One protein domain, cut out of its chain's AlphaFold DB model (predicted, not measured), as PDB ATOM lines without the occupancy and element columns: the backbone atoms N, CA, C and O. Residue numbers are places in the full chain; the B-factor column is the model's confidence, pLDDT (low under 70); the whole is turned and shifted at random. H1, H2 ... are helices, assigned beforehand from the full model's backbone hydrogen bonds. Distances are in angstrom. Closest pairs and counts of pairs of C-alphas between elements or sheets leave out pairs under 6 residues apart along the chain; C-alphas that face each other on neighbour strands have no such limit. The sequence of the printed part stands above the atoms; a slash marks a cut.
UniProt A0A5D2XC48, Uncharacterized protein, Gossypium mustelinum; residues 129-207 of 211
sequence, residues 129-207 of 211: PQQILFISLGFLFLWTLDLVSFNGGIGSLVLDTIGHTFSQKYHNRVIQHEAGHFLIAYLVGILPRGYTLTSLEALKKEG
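What this domain is: This is residues 129 to 207 of the 211 residues of an uncharacterized protein of Gossypium mustelinum (UniProt A0A5D2XC48). Three helices, H1, H2 and H3, make an open zigzag, meeting end to end at two corners; after H3 the link folds back, and the short H4 packs on H2. Residues 129 to 142 of H1 stick out at one end. The printed part has 79 residues, all helix by class, in the order H1, H2, H3, H4, with no named strand. It is extended, a rod of 62 by 26 by 15 A, with a radius of gyration of the C-alphas of 17.9 A.

Where its parts are: H1, residues 129 to 150, begins at C-alpha 129 (-13.005, 34.160, -58.129) and is 31.0 A long. H2 is residues 153 to 166, 19.6 A. H3, residues 168 to 188, is 30.0 A long. H4, residues 199 to 206, ends at C-alpha 206 (-51.432, 27.686, -40.734).

How they stand to each other: H2 is the hub. H1 and H2 touch only at the corner, about perpendicular at 82 degrees; their closest C-alphas, of Asp 146 and Ile 154, are 6.3 A apart. H2 and H3 touch only at the corner, at 74 degrees, about perpendicular, with the C-alphas of His 164 and His 171 closest at 5.1 A. H2, with residues 157 to 161 alone, touches H4 at a steep tilt of 59 degrees, opposite ways; the closest C-alphas, of Leu 157 and Ser 199, are 5.6 A apart. H3 and H4 are apart. In H1, H2, H3 and H4 every O i to N i+4 pair is within hydrogen-bond range.

The domain as a whole: The C-alphas farthest apart, of Pro 129 and Gly 189, are 63.3 A apart. The printed part has no cut and no long link. The pLDDT is under 70 at residues 166, 194 to 203 and 205 to 207.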
ATOM      1  N   PRO A 129     -12.830  33.144 -59.174       88.19
ATOM      2  CA  PRO A 129     -13.005  34.160 -58.129       88.19
ATOM      3  C   PRO A 129     -14.247  35.058 -58.276       88.19
ATOM      4  O   PRO A 129     -14.924  35.341 -57.288       88.19
ATOM      5  N   GLN A 130     -14.597  35.467 -59.501       91.62
ATOM      6  CA  GLN A 130     -15.799  36.273 -59.756       91.62
ATOM      7  C   GLN A 130     -17.098  35.499 -59.476       91.62
ATOM      8  O   GLN A 130     -18.044  36.055 -58.926       91.62
ATOM      9  N   GLN A 131     -17.141  34.207 -59.811       88.06
ATOM     10  CA  GLN A 131     -18.306  33.354 -59.569       88.06
ATOM     11  C   GLN A 131     -18.524  33.121 -58.072       88.06
ATOM     12  O   GLN A 131     -19.669  33.170 -57.629       88.06
ATOM     13  N   ILE A 132     -17.455  32.952 -57.279       89.44
ATOM     14  CA  ILE A 132     -17.578  32.874 -55.811       89.44
ATOM     15  C   ILE A 132     -18.237  34.130 -55.272       89.44
ATOM     16  O   ILE A 132     -19.122  34.031 -54.431       89.44
ATOM     17  N   LEU A 133     -17.801  35.301 -55.744       90.38
ATOM     18  CA  LEU A 133     -18.323  36.583 -55.287       90.38
ATOM     19  C   LEU A 133     -19.822  36.707 -55.560       90.38
ATOM     20  O   LEU A 133     -20.572  37.128 -54.685       90.38
ATOM     21  N   PHE A 134     -20.276  36.307 -56.749       92.56
ATOM     22  CA  PHE A 134     -21.703  36.328 -57.065       92.56
ATOM     23  C   PHE A 134     -22.499  35.304 -56.252       92.56
ATOM     24  O   PHE A 134     -23.585  35.625 -55.776       92.56
ATOM     25  N   ILE A 135     -21.958  34.100 -56.051       90.88
ATOM     26  CA  ILE A 135     -22.599  33.065 -55.231       90.88
ATOM     27  C   ILE A 135     -22.702  33.531 -53.774       90.88
ATOM     28  O   ILE A 135     -23.777  33.447 -53.185       90.88
ATOM     29  N   SER A 136     -21.624  34.059 -53.193       90.75
ATOM     30  CA  SER A 136     -21.608  34.526 -51.805       90.75
ATOM     31  C   SER A 136     -22.525  35.727 -51.597       90.75
ATOM     32  O   SER A 136     -23.259  35.758 -50.613       90.75
ATOM     33  N   LEU A 137     -22.559  36.670 -52.543       94.69
ATOM     34  CA  LEU A 137     -23.482  37.802 -52.512       94.69
ATOM     35  C   LEU A 137     -24.941  37.343 -52.633       94.69
ATOM     36  O   LEU A 137     -25.799  37.851 -51.916       94.69
ATOM     37  N   GLY A 138     -25.217  36.354 -53.487       94.50
ATOM     38  CA  GLY A 138     -26.534  35.727 -53.602       94.50
ATOM     39  C   GLY A 138     -26.973  35.053 -52.301       94.50
ATOM     40  O   GLY A 138     -28.085  35.289 -51.835       94.50
ATOM     41  N   PHE A 139     -26.094  34.277 -51.663       90.69
ATOM     42  CA  PHE A 139     -26.374  33.667 -50.360       90.69
ATOM     43  C   PHE A 139     -26.571  34.707 -49.255       90.69
ATOM     44  O   PHE A 139     -27.510  34.579 -48.477       90.69
ATOM     45  N   LEU A 140     -25.741  35.754 -49.202       91.56
ATOM     46  CA  LEU A 140     -25.890  36.853 -48.245       91.56
ATOM     47  C   LEU A 140     -27.228  37.578 -48.438       91.56
ATOM     48  O   LEU A 140     -27.899  37.923 -47.465       91.56
ATOM     49  N   PHE A 141     -27.633  37.786 -49.691       92.50
ATOM     50  CA  PHE A 141     -28.917  38.383 -50.029       92.50
ATOM     51  C   PHE A 141     -30.081  37.506 -49.566       92.50
ATOM     52  O   PHE A 141     -30.955  37.999 -48.863       92.50
ATOM     53  N   LEU A 142     -30.068  36.206 -49.880       89.81
ATOM     54  CA  LEU A 142     -31.090  35.260 -49.418       89.81
ATOM     55  C   LEU A 142     -31.145  35.171 -47.889       89.81
ATOM     56  O   LEU A 142     -32.229  35.179 -47.316       89.81
ATOM     57  N   TRP A 143     -29.986  35.157 -47.229       87.25
ATOM     58  CA  TRP A 143     -29.886  35.176 -45.770       87.25
ATOM     59  C   TRP A 143     -30.509  36.441 -45.176       87.25
ATOM     60  O   TRP A 143     -31.290  36.387 -44.232       87.25
ATOM     61  N   THR A 144     -30.204  37.598 -45.761       88.75
ATOM     62  CA  THR A 144     -30.760  38.883 -45.317       88.75
ATOM     63  C   THR A 144     -32.262  38.957 -45.581       88.75
ATOM     64  O   THR A 144     -33.004  39.454 -44.738       88.75
ATOM     65  N   LEU A 145     -32.732  38.436 -46.717       88.19
ATOM     66  CA  LEU A 145     -34.159  38.340 -47.013       88.19
ATOM     67  C   LEU A 145     -34.896  37.468 -45.998       88.19
ATOM     68  O   LEU A 145     -35.985  37.858 -45.584       88.19
ATOM     69  N   ASP A 146     -34.319  36.340 -45.582       83.75
ATOM     70  CA  ASP A 146     -34.906  35.477 -44.552       83.75
ATOM     71  C   ASP A 146     -34.967  36.186 -43.190       83.75
ATOM     72  O   ASP A 146     -36.010  36.204 -42.535       83.75
ATOM     73  N   LEU A 147     -33.890  36.869 -42.792       83.38
ATOM     74  CA  LEU A 147     -33.862  37.651 -41.553       83.38
ATOM     75  C   LEU A 147     -34.888  38.791 -41.548       83.38
ATOM     76  O   LEU A 147     -35.570  38.994 -40.550       83.38
ATOM     77  N   VAL A 148     -35.011  39.537 -42.645       87.00
ATOM     78  CA  VAL A 148     -35.899  40.709 -42.709       87.00
ATOM     79  C   VAL A 148     -37.357  40.311 -42.940       87.00
ATOM     80  O   VAL A 148     -38.248  40.905 -42.342       87.00
ATOM     81  N   SER A 149     -37.617  39.323 -43.798       81.12
ATOM     82  CA  SER A 149     -38.988  38.955 -44.187       81.12
ATOM     83  C   SER A 149     -39.620  37.952 -43.230       81.12
ATOM     84  O   SER A 149     -40.826  38.001 -43.004       81.12
ATOM     85  N   PHE A 150     -38.816  37.045 -42.672       78.06
ATOM     86  CA  PHE A 150     -39.299  35.912 -41.883       78.06
ATOM     87  C   PHE A 150     -38.625  35.799 -40.516       78.06
ATOM     88  O   PHE A 150     -38.829  34.801 -39.831       78.06
ATOM     89  N   ASN A 151     -37.833  36.796 -40.102       79.94
ATOM     90  CA  ASN A 151     -37.108  36.794 -38.828       79.94
ATOM     91  C   ASN A 151     -36.201  35.555 -38.646       79.94
ATOM     92  O   ASN A 151     -35.990  35.097 -37.526       79.94
ATOM     93  N   GLY A 152     -35.687  34.992 -39.750       75.31
ATOM     94  CA  GLY A 152     -34.905  33.746 -39.749       75.31
ATOM     95  C   GLY A 152     -35.743  32.459 -39.731       75.31
ATOM     96  O   GLY A 152     -35.226  31.386 -39.415       75.31
ATOM     97  N   GLY A 153     -37.039  32.556 -40.038       76.50
ATOM     98  CA  GLY A 153     -37.982  31.441 -40.013       76.50
ATOM     99  C   GLY A 153     -37.692  30.340 -41.037       76.50
ATOM    100  O   GLY A 153     -37.981  29.177 -40.769       76.50
ATOM    101  N   ILE A 154     -37.094  30.642 -42.199       78.94
ATOM    102  CA  ILE A 154     -36.742  29.596 -43.176       78.94
ATOM    103  C   ILE A 154     -35.569  28.765 -42.649       78.94
ATOM    104  O   ILE A 154     -35.591  27.535 -42.740       78.94
ATOM    105  N   GLY A 155     -34.559  29.414 -42.063       73.31
ATOM    106  CA  GLY A 155     -33.441  28.728 -41.421       73.31
ATOM    107  C   GLY A 155     -33.892  27.785 -40.302       73.31
ATOM    108  O   GLY A 155     -33.489  26.619 -40.283       73.31
ATOM    109  N   SER A 156     -34.771  28.252 -39.409       76.25
ATOM    110  CA  SER A 156     -35.307  27.429 -38.317       76.25
ATOM    111  C   SER A 156     -36.180  26.277 -38.827       76.25
ATOM    112  O   SER A 156     -36.073  25.168 -38.311       76.25
ATOM    113  N   LEU A 157     -36.963  26.487 -39.890       80.69
ATOM    114  CA  LEU A 157     -37.769  25.451 -40.543       80.69
ATOM    115  C   LEU A 157     -36.902  24.320 -41.110       80.69
ATOM    116  O   LEU A 157     -37.198  23.140 -40.910       80.69
ATOM    117  N   VAL A 158     -35.835  24.673 -41.832       79.06
ATOM    118  CA  VAL A 158     -34.898  23.700 -42.410       79.06
ATOM    119  C   VAL A 158     -34.185  22.942 -41.295       79.06
ATOM    120  O   VAL A 158     -34.087  21.715 -41.356       79.06
ATOM    121  N   LEU A 159     -33.734  23.650 -40.259       79.62
ATOM    122  CA  LEU A 159     -33.078  23.055 -39.101       79.62
ATOM    123  C   LEU A 159     -34.001  22.079 -38.359       79.62
ATOM    124  O   LEU A 159     -33.573  20.973 -38.040       79.62
ATOM    125  N   ASP A 160     -35.259  22.456 -38.130       77.69
ATOM    126  CA  ASP A 160     -36.268  21.618 -37.480       77.69
ATOM    127  C   ASP A 160     -36.615  20.388 -38.332       77.69
ATOM    128  O   ASP A 160     -36.613  19.258 -37.843       77.69
ATOM    129  N   THR A 161     -36.786  20.573 -39.645       77.69
ATOM    130  CA  THR A 161     -37.060  19.476 -40.589       77.69
ATOM    131  C   THR A 161     -35.911  18.464 -40.613       77.69
ATOM    132  O   THR A 161     -36.130  17.249 -40.530       77.69
ATOM    133  N   ILE A 162     -34.665  18.940 -40.681       77.56
ATOM    134  CA  ILE A 162     -33.473  18.084 -40.617       77.56
ATOM    135  C   ILE A 162     -33.354  17.456 -39.225       77.56
ATOM    136  O   ILE A 162     -33.067  16.265 -39.120       77.56
ATOM    137  N   GLY A 163     -33.635  18.209 -38.162       74.75
ATOM    138  CA  GLY A 163     -33.623  17.753 -36.775       74.75
ATOM    139  C   GLY A 163     -34.546  16.562 -36.532       74.75
ATOM    140  O   GLY A 163     -34.109  15.535 -36.004       74.75
ATOM    141  N   HIS A 164     -35.793  16.655 -36.995       72.62
ATOM    142  CA  HIS A 164     -36.765  15.564 -36.950       72.62
ATOM    143  C   HIS A 164     -36.366  14.366 -37.819       72.62
ATOM    144  O   HIS A 164     -36.684  13.235 -37.455       72.62
ATOM    145  N   THR A 165     -35.665  14.592 -38.934       72.75
ATOM    146  CA  THR A 165     -35.245  13.526 -39.859       72.75
ATOM    147  C   THR A 165     -34.008  12.770 -39.358       72.75
ATOM    148  O   THR A 165     -33.903  11.561 -39.549       72.75
ATOM    149  N   PHE A 166     -33.063  13.458 -38.710       69.56
ATOM    150  CA  PHE A 166     -31.765  12.892 -38.323       69.56
ATOM    151  C   PHE A 166     -31.692  12.422 -36.863       69.56
ATOM    152  O   PHE A 166     -30.881  11.551 -36.545       69.56
ATOM    153  N   SER A 167     -32.498  12.986 -35.954       71.81
ATOM    154  CA  SER A 167     -32.400  12.714 -34.514       71.81
ATOM    155  C   SER A 167     -33.690  12.144 -33.935       71.81
ATOM    156  O   SER A 167     -34.629  12.863 -33.589       71.81
ATOM    157  N   GLN A 168     -33.685  10.832 -33.685       74.44
ATOM    158  CA  GLN A 168     -34.791  10.154 -32.999       74.44
ATOM    159  C   GLN A 168     -35.011  10.688 -31.573       74.44
ATOM    160  O   GLN A 168     -36.131  10.689 -31.069       74.44
ATOM    161  N   LYS A 169     -33.947  11.165 -30.908       77.69
ATOM    162  CA  LYS A 169     -34.030  11.734 -29.553       77.69
ATOM    163  C   LYS A 169     -34.796  13.060 -29.543       77.69
ATOM    164  O   LYS A 169     -35.598  13.273 -28.638       77.69
ATOM    165  N   TYR A 170     -34.553  13.921 -30.534       74.94
ATOM    166  CA  TYR A 170     -35.281  15.181 -30.704       74.94
ATOM    167  C   TYR A 170     -36.752  14.901 -31.026       74.94
ATOM    168  O   TYR A 170     -37.639  15.326 -30.289       74.94
ATOM    169  N   HIS A 171     -36.995  14.054 -32.028       79.12
ATOM    170  CA  HIS A 171     -38.332  13.659 -32.461       79.12
ATOM    171  C   HIS A 171     -39.184  13.075 -31.318       79.12
ATOM    172  O   HIS A 171     -40.300  13.529 -31.072       79.12
ATOM    173  N   ASN A 172     -38.643  12.119 -30.553       81.38
ATOM    174  CA  ASN A 172     -39.367  11.508 -29.433       81.38
ATOM    175  C   ASN A 172     -39.691  12.517 -28.322       81.38
ATOM    176  O   ASN A 172     -40.744  12.414 -27.695       81.38
ATOM    177  N   ARG A 173     -38.802  13.484 -28.062       82.25
ATOM    178  CA  ARG A 173     -39.032  14.520 -27.051       82.25
ATOM    179  C   ARG A 173     -40.142  15.476 -27.479       82.25
ATOM    180  O   ARG A 173     -41.005  15.769 -26.661       82.25
ATOM    181  N   VAL A 174     -40.131  15.931 -28.732       81.38
ATOM    182  CA  VAL A 174     -41.177  16.811 -29.277       81.38
ATOM    183  C   VAL A 174     -42.532  16.102 -29.245       81.38
ATOM    184  O   VAL A 174     -43.483  16.644 -28.698       81.38
ATOM    185  N   ILE A 175     -42.606  14.836 -29.675       83.81
ATOM    186  CA  ILE A 175     -43.842  14.042 -29.568       83.81
ATOM    187  C   ILE A 175     -44.336  13.954 -28.123       83.81
ATOM    188  O   ILE A 175     -45.530  14.095 -27.877       83.81
ATOM    189  N   GLN A 176     -43.447  13.710 -27.159       86.56
ATOM    190  CA  GLN A 176     -43.832  13.653 -25.747       86.56
ATOM    191  C   GLN A 176     -44.300  15.011 -25.214       86.56
ATOM    192  O   GLN A 176     -45.233  15.049 -24.413       86.56
ATOM    193  N   HIS A 177     -43.680  16.105 -25.656       83.94
ATOM    194  CA  HIS A 177     -44.064  17.467 -25.296       83.94
ATOM    195  C   HIS A 177     -45.475  17.795 -25.803       83.94
ATOM    196  O   HIS A 177     -46.350  18.132 -25.005       83.94
ATOM    197  N   GLU A 178     -45.732  17.571 -27.093       83.25
ATOM    198  CA  GLU A 178     -47.039  17.811 -27.715       83.25
ATOM    199  C   GLU A 178     -48.123  16.865 -27.180       83.25
ATOM    200  O   GLU A 178     -49.247  17.280 -26.890       83.25
ATOM    201  N   ALA A 179     -47.787  15.591 -26.943       86.62
ATOM    202  CA  ALA A 179     -48.700  14.648 -26.296       86.62
ATOM    203  C   ALA A 179     -49.037  15.061 -24.852       86.62
ATOM    204  O   ALA A 179     -50.142  14.793 -24.378       86.62
ATOM    205  N   GLY A 180     -48.107  15.719 -24.155       86.88
ATOM    206  CA  GLY A 180     -48.332  16.312 -22.839       86.88
ATOM    207  C   GLY A 180     -49.357  17.444 -22.887       86.88
ATOM    208  O   GLY A 180     -50.310  17.426 -22.105       86.88
ATOM    209  N   HIS A 181     -49.222  18.369 -23.842       87.94
ATOM    210  CA  HIS A 181     -50.215  19.426 -24.086       87.94
ATOM    211  C   HIS A 181     -51.589  18.841 -24.414       87.94
ATOM    212  O   HIS A 181     -52.582  19.230 -23.793       87.94
ATOM    213  N   PHE A 182     -51.645  17.834 -25.293       87.56
ATOM    214  CA  PHE A 182     -52.882  17.107 -25.602       87.56
ATOM    215  C   PHE A 182     -53.515  16.514 -24.342       87.56
ATOM    216  O   PHE A 182     -54.712  16.686 -24.102       87.56
ATOM    217  N   LEU A 183     -52.718  15.829 -23.521       88.81
ATOM    218  CA  LEU A 183     -53.203  15.170 -22.317       88.81
ATOM    219  C   LEU A 183     -53.748  16.177 -21.300       88.81
ATOM    220  O   LEU A 183     -54.823  15.957 -20.744       88.81
ATOM    221  N   ILE A 184     -53.036  17.280 -21.061       88.75
ATOM    222  CA  ILE A 184     -53.472  18.317 -20.120       88.75
ATOM    223  C   ILE A 184     -54.758  18.979 -20.622       88.75
ATOM    224  O   ILE A 184     -55.713  19.086 -19.855       88.75
ATOM    225  N   ALA A 185     -54.829  19.348 -21.903       88.19
ATOM    226  CA  ALA A 185     -56.037  19.915 -22.502       88.19
ATOM    227  C   ALA A 185     -57.239  18.970 -22.346       88.19
ATOM    228  O   ALA A 185     -58.294  19.380 -21.857       88.19
ATOM    229  N   TYR A 186     -57.051  17.683 -22.649       88.38
ATOM    230  CA  TYR A 186     -58.080  16.654 -22.502       88.38
ATOM    231  C   TYR A 186     -58.567  16.512 -21.050       88.38
ATOM    232  O   TYR A 186     -59.771  16.429 -20.790       88.38
ATOM    233  N   LEU A 187     -57.644  16.510 -20.084       88.88
ATOM    234  CA  LEU A 187     -57.973  16.417 -18.662       88.88
ATOM    235  C   LEU A 187     -58.701  17.666 -18.146       88.88
ATOM    236  O   LEU A 187     -59.574  17.537 -17.290       88.88
ATOM    237  N   VAL A 188     -58.376  18.852 -18.671       88.69
ATOM    238  CA  VAL A 188     -59.066  20.123 -18.379       88.69
ATOM    239  C   VAL A 188     -60.435  20.204 -19.077       88.69
ATOM    240  O   VAL A 188     -61.305  20.951 -18.641       88.69
ATOM    241  N   GLY A 189     -60.673  19.383 -20.105       85.38
ATOM    242  CA  GLY A 189     -61.944  19.322 -20.831       85.38
ATOM    243  C   GLY A 189     -61.974  20.148 -22.116       85.38
ATOM    244  O   GLY A 189     -63.051  20.441 -22.634       85.38
ATOM    245  N   ILE A 190     -60.806  20.522 -22.632       86.62
ATOM    246  CA  ILE A 190     -60.634  21.186 -23.924       86.62
ATOM    247  C   ILE A 190     -60.289  20.106 -24.954       86.62
ATOM    248  O   ILE A 190     -59.431  19.263 -24.700       86.62
ATOM    249  N   LEU A 191     -60.963  20.118 -26.108       84.38
ATOM    250  CA  LEU A 191     -60.681  19.219 -27.232       84.38
ATOM    251  C   LEU A 191     -59.880  19.974 -28.301       84.38
ATOM    252  O   LEU A 191     -60.459  20.789 -29.021       84.38
ATOM    253  N   PRO A 192     -58.566  19.730 -28.422       78.44
ATOM    254  CA  PRO A 192     -57.752  20.345 -29.462       78.44
ATOM    255  C   PRO A 192     -58.111  19.752 -30.830       78.44
ATOM    256  O   PRO A 192     -58.265  18.537 -30.953       78.44
ATOM    257  N   ARG A 193     -58.194  20.586 -31.873       74.25
ATOM    258  CA  ARG A 193     -58.498  20.140 -33.250       74.25
ATOM    259  C   ARG A 193     -57.323  19.454 -33.957       74.25
ATOM    260  O   ARG A 193     -57.500  18.846 -35.004       74.25
ATOM    261  N   GLY A 194     -56.112  19.594 -33.432       69.56
ATOM    262  CA  GLY A 194     -54.919  18.930 -33.942       69.56
ATOM    263  C   GLY A 194     -53.651  19.591 -33.424       69.56
ATOM    264  O   GLY A 194     -53.686  20.749 -33.021       69.56
ATOM    265  N   TYR A 195     -52.550  18.849 -33.473       66.31
ATOM    266  CA  TYR A 195     -51.212  19.314 -33.111       66.31
ATOM    267  C   TYR A 195     -50.317  19.264 -34.341       66.31
ATOM    268  O   TYR A 195     -50.495  18.399 -35.202       66.31
ATOM    269  N   THR A 196     -49.385  20.200 -34.435       66.00
ATOM    270  CA  THR A 196     -48.339  20.205 -35.456       66.00
ATOM    271  C   THR A 196     -47.054  19.748 -34.798       66.00
ATOM    272  O   THR A 196     -46.610  20.365 -33.835       66.00
ATOM    273  N   LEU A 197     -46.487  18.639 -35.274       68.31
ATOM    274  CA  LEU A 197     -45.286  18.065 -34.664       68.31
ATOM    275  C   LEU A 197     -44.008  18.685 -35.219       68.31
ATOM    276  O   LEU A 197     -42.961  18.536 -34.605       68.31
ATOM    277  N   THR A 198     -44.095  19.331 -36.382       66.56
ATOM    278  CA  THR A 198     -42.965  19.959 -37.068       66.56
ATOM    279  C   THR A 198     -43.335  21.363 -37.528       66.56
ATOM    280  O   THR A 198     -44.492  21.634 -37.876       66.56
ATOM    281  N   SER A 199     -42.342  22.243 -37.620       64.56
ATOM    282  CA  SER A 199     -42.520  23.603 -38.139       64.56
ATOM    283  C   SER A 199     -42.992  23.607 -39.599       64.56
ATOM    284  O   SER A 199     -43.744  24.487 -40.015       64.56
ATOM    285  N   LEU A 200     -42.627  22.584 -40.382       62.91
ATOM    286  CA  LEU A 200     -43.111  22.391 -41.755       62.91
ATOM    287  C   LEU A 200     -44.609  22.080 -41.804       62.91
ATOM    288  O   LEU A 200     -45.330  22.616 -42.651       62.91
ATOM    289  N   GLU A 201     -45.098  21.232 -40.902       68.38
ATOM    290  CA  GLU A 201     -46.530  20.953 -40.786       68.38
ATOM    291  C   GLU A 201     -47.314  22.195 -40.356       68.38
ATOM    292  O   GLU A 201     -48.388  22.441 -40.909       68.38
ATOM    293  N   ALA A 202     -46.768  23.003 -39.443       67.19
ATOM    294  CA  ALA A 202     -47.352  24.287 -39.053       67.19
ATOM    295  C   ALA A 202     -47.411  25.268 -40.228       67.19
ATOM    296  O   ALA A 202     -48.475  25.822 -40.506       67.19
ATOM    297  N   LEU A 203     -46.339  25.380 -41.016       67.00
ATOM    298  CA  LEU A 203     -46.330  26.201 -42.227       67.00
ATOM    299  C   LEU A 203     -47.398  25.754 -43.234       67.00
ATOM    300  O   LEU A 203     -48.124  26.578 -43.786       67.00
ATOM    301  N   LYS A 204     -47.525  24.446 -43.472       71.62
ATOM    302  CA  LYS A 204     -48.504  23.904 -44.426       71.62
ATOM    303  C   LYS A 204     -49.948  24.093 -43.954       71.62
ATOM    304  O   LYS A 204     -50.842  24.235 -44.787       71.62
ATOM    305  N   LYS A 205     -50.181  24.033 -42.643       68.38
ATOM    306  CA  LYS A 205     -51.519  24.072 -42.045       68.38
ATOM    307  C   LYS A 205     -51.994  25.495 -41.745       68.38
ATOM    308  O   LYS A 205     -53.170  25.780 -41.944       68.38
ATOM    309  N   GLU A 206     -51.102  26.363 -41.282       63.78
ATOM    310  CA  GLU A 206     -51.432  27.686 -40.734       63.78
ATOM    311  C   GLU A 206     -50.728  28.840 -41.463       63.78
ATOM    312  O   GLU A 206     -51.062  30.001 -41.236       63.78
ATOM    313  N   GLY A 207     -49.778  28.555 -42.364       63.38
ATOM    314  CA  GLY A 207     -49.021  29.586 -43.082       63.38
ATOM    315  C   GLY A 207     -48.078  30.396 -42.187       63.38
ATOM    316  O   GLY A 207     -47.538  31.407 -42.632       63.38
TER     317      GLY A 207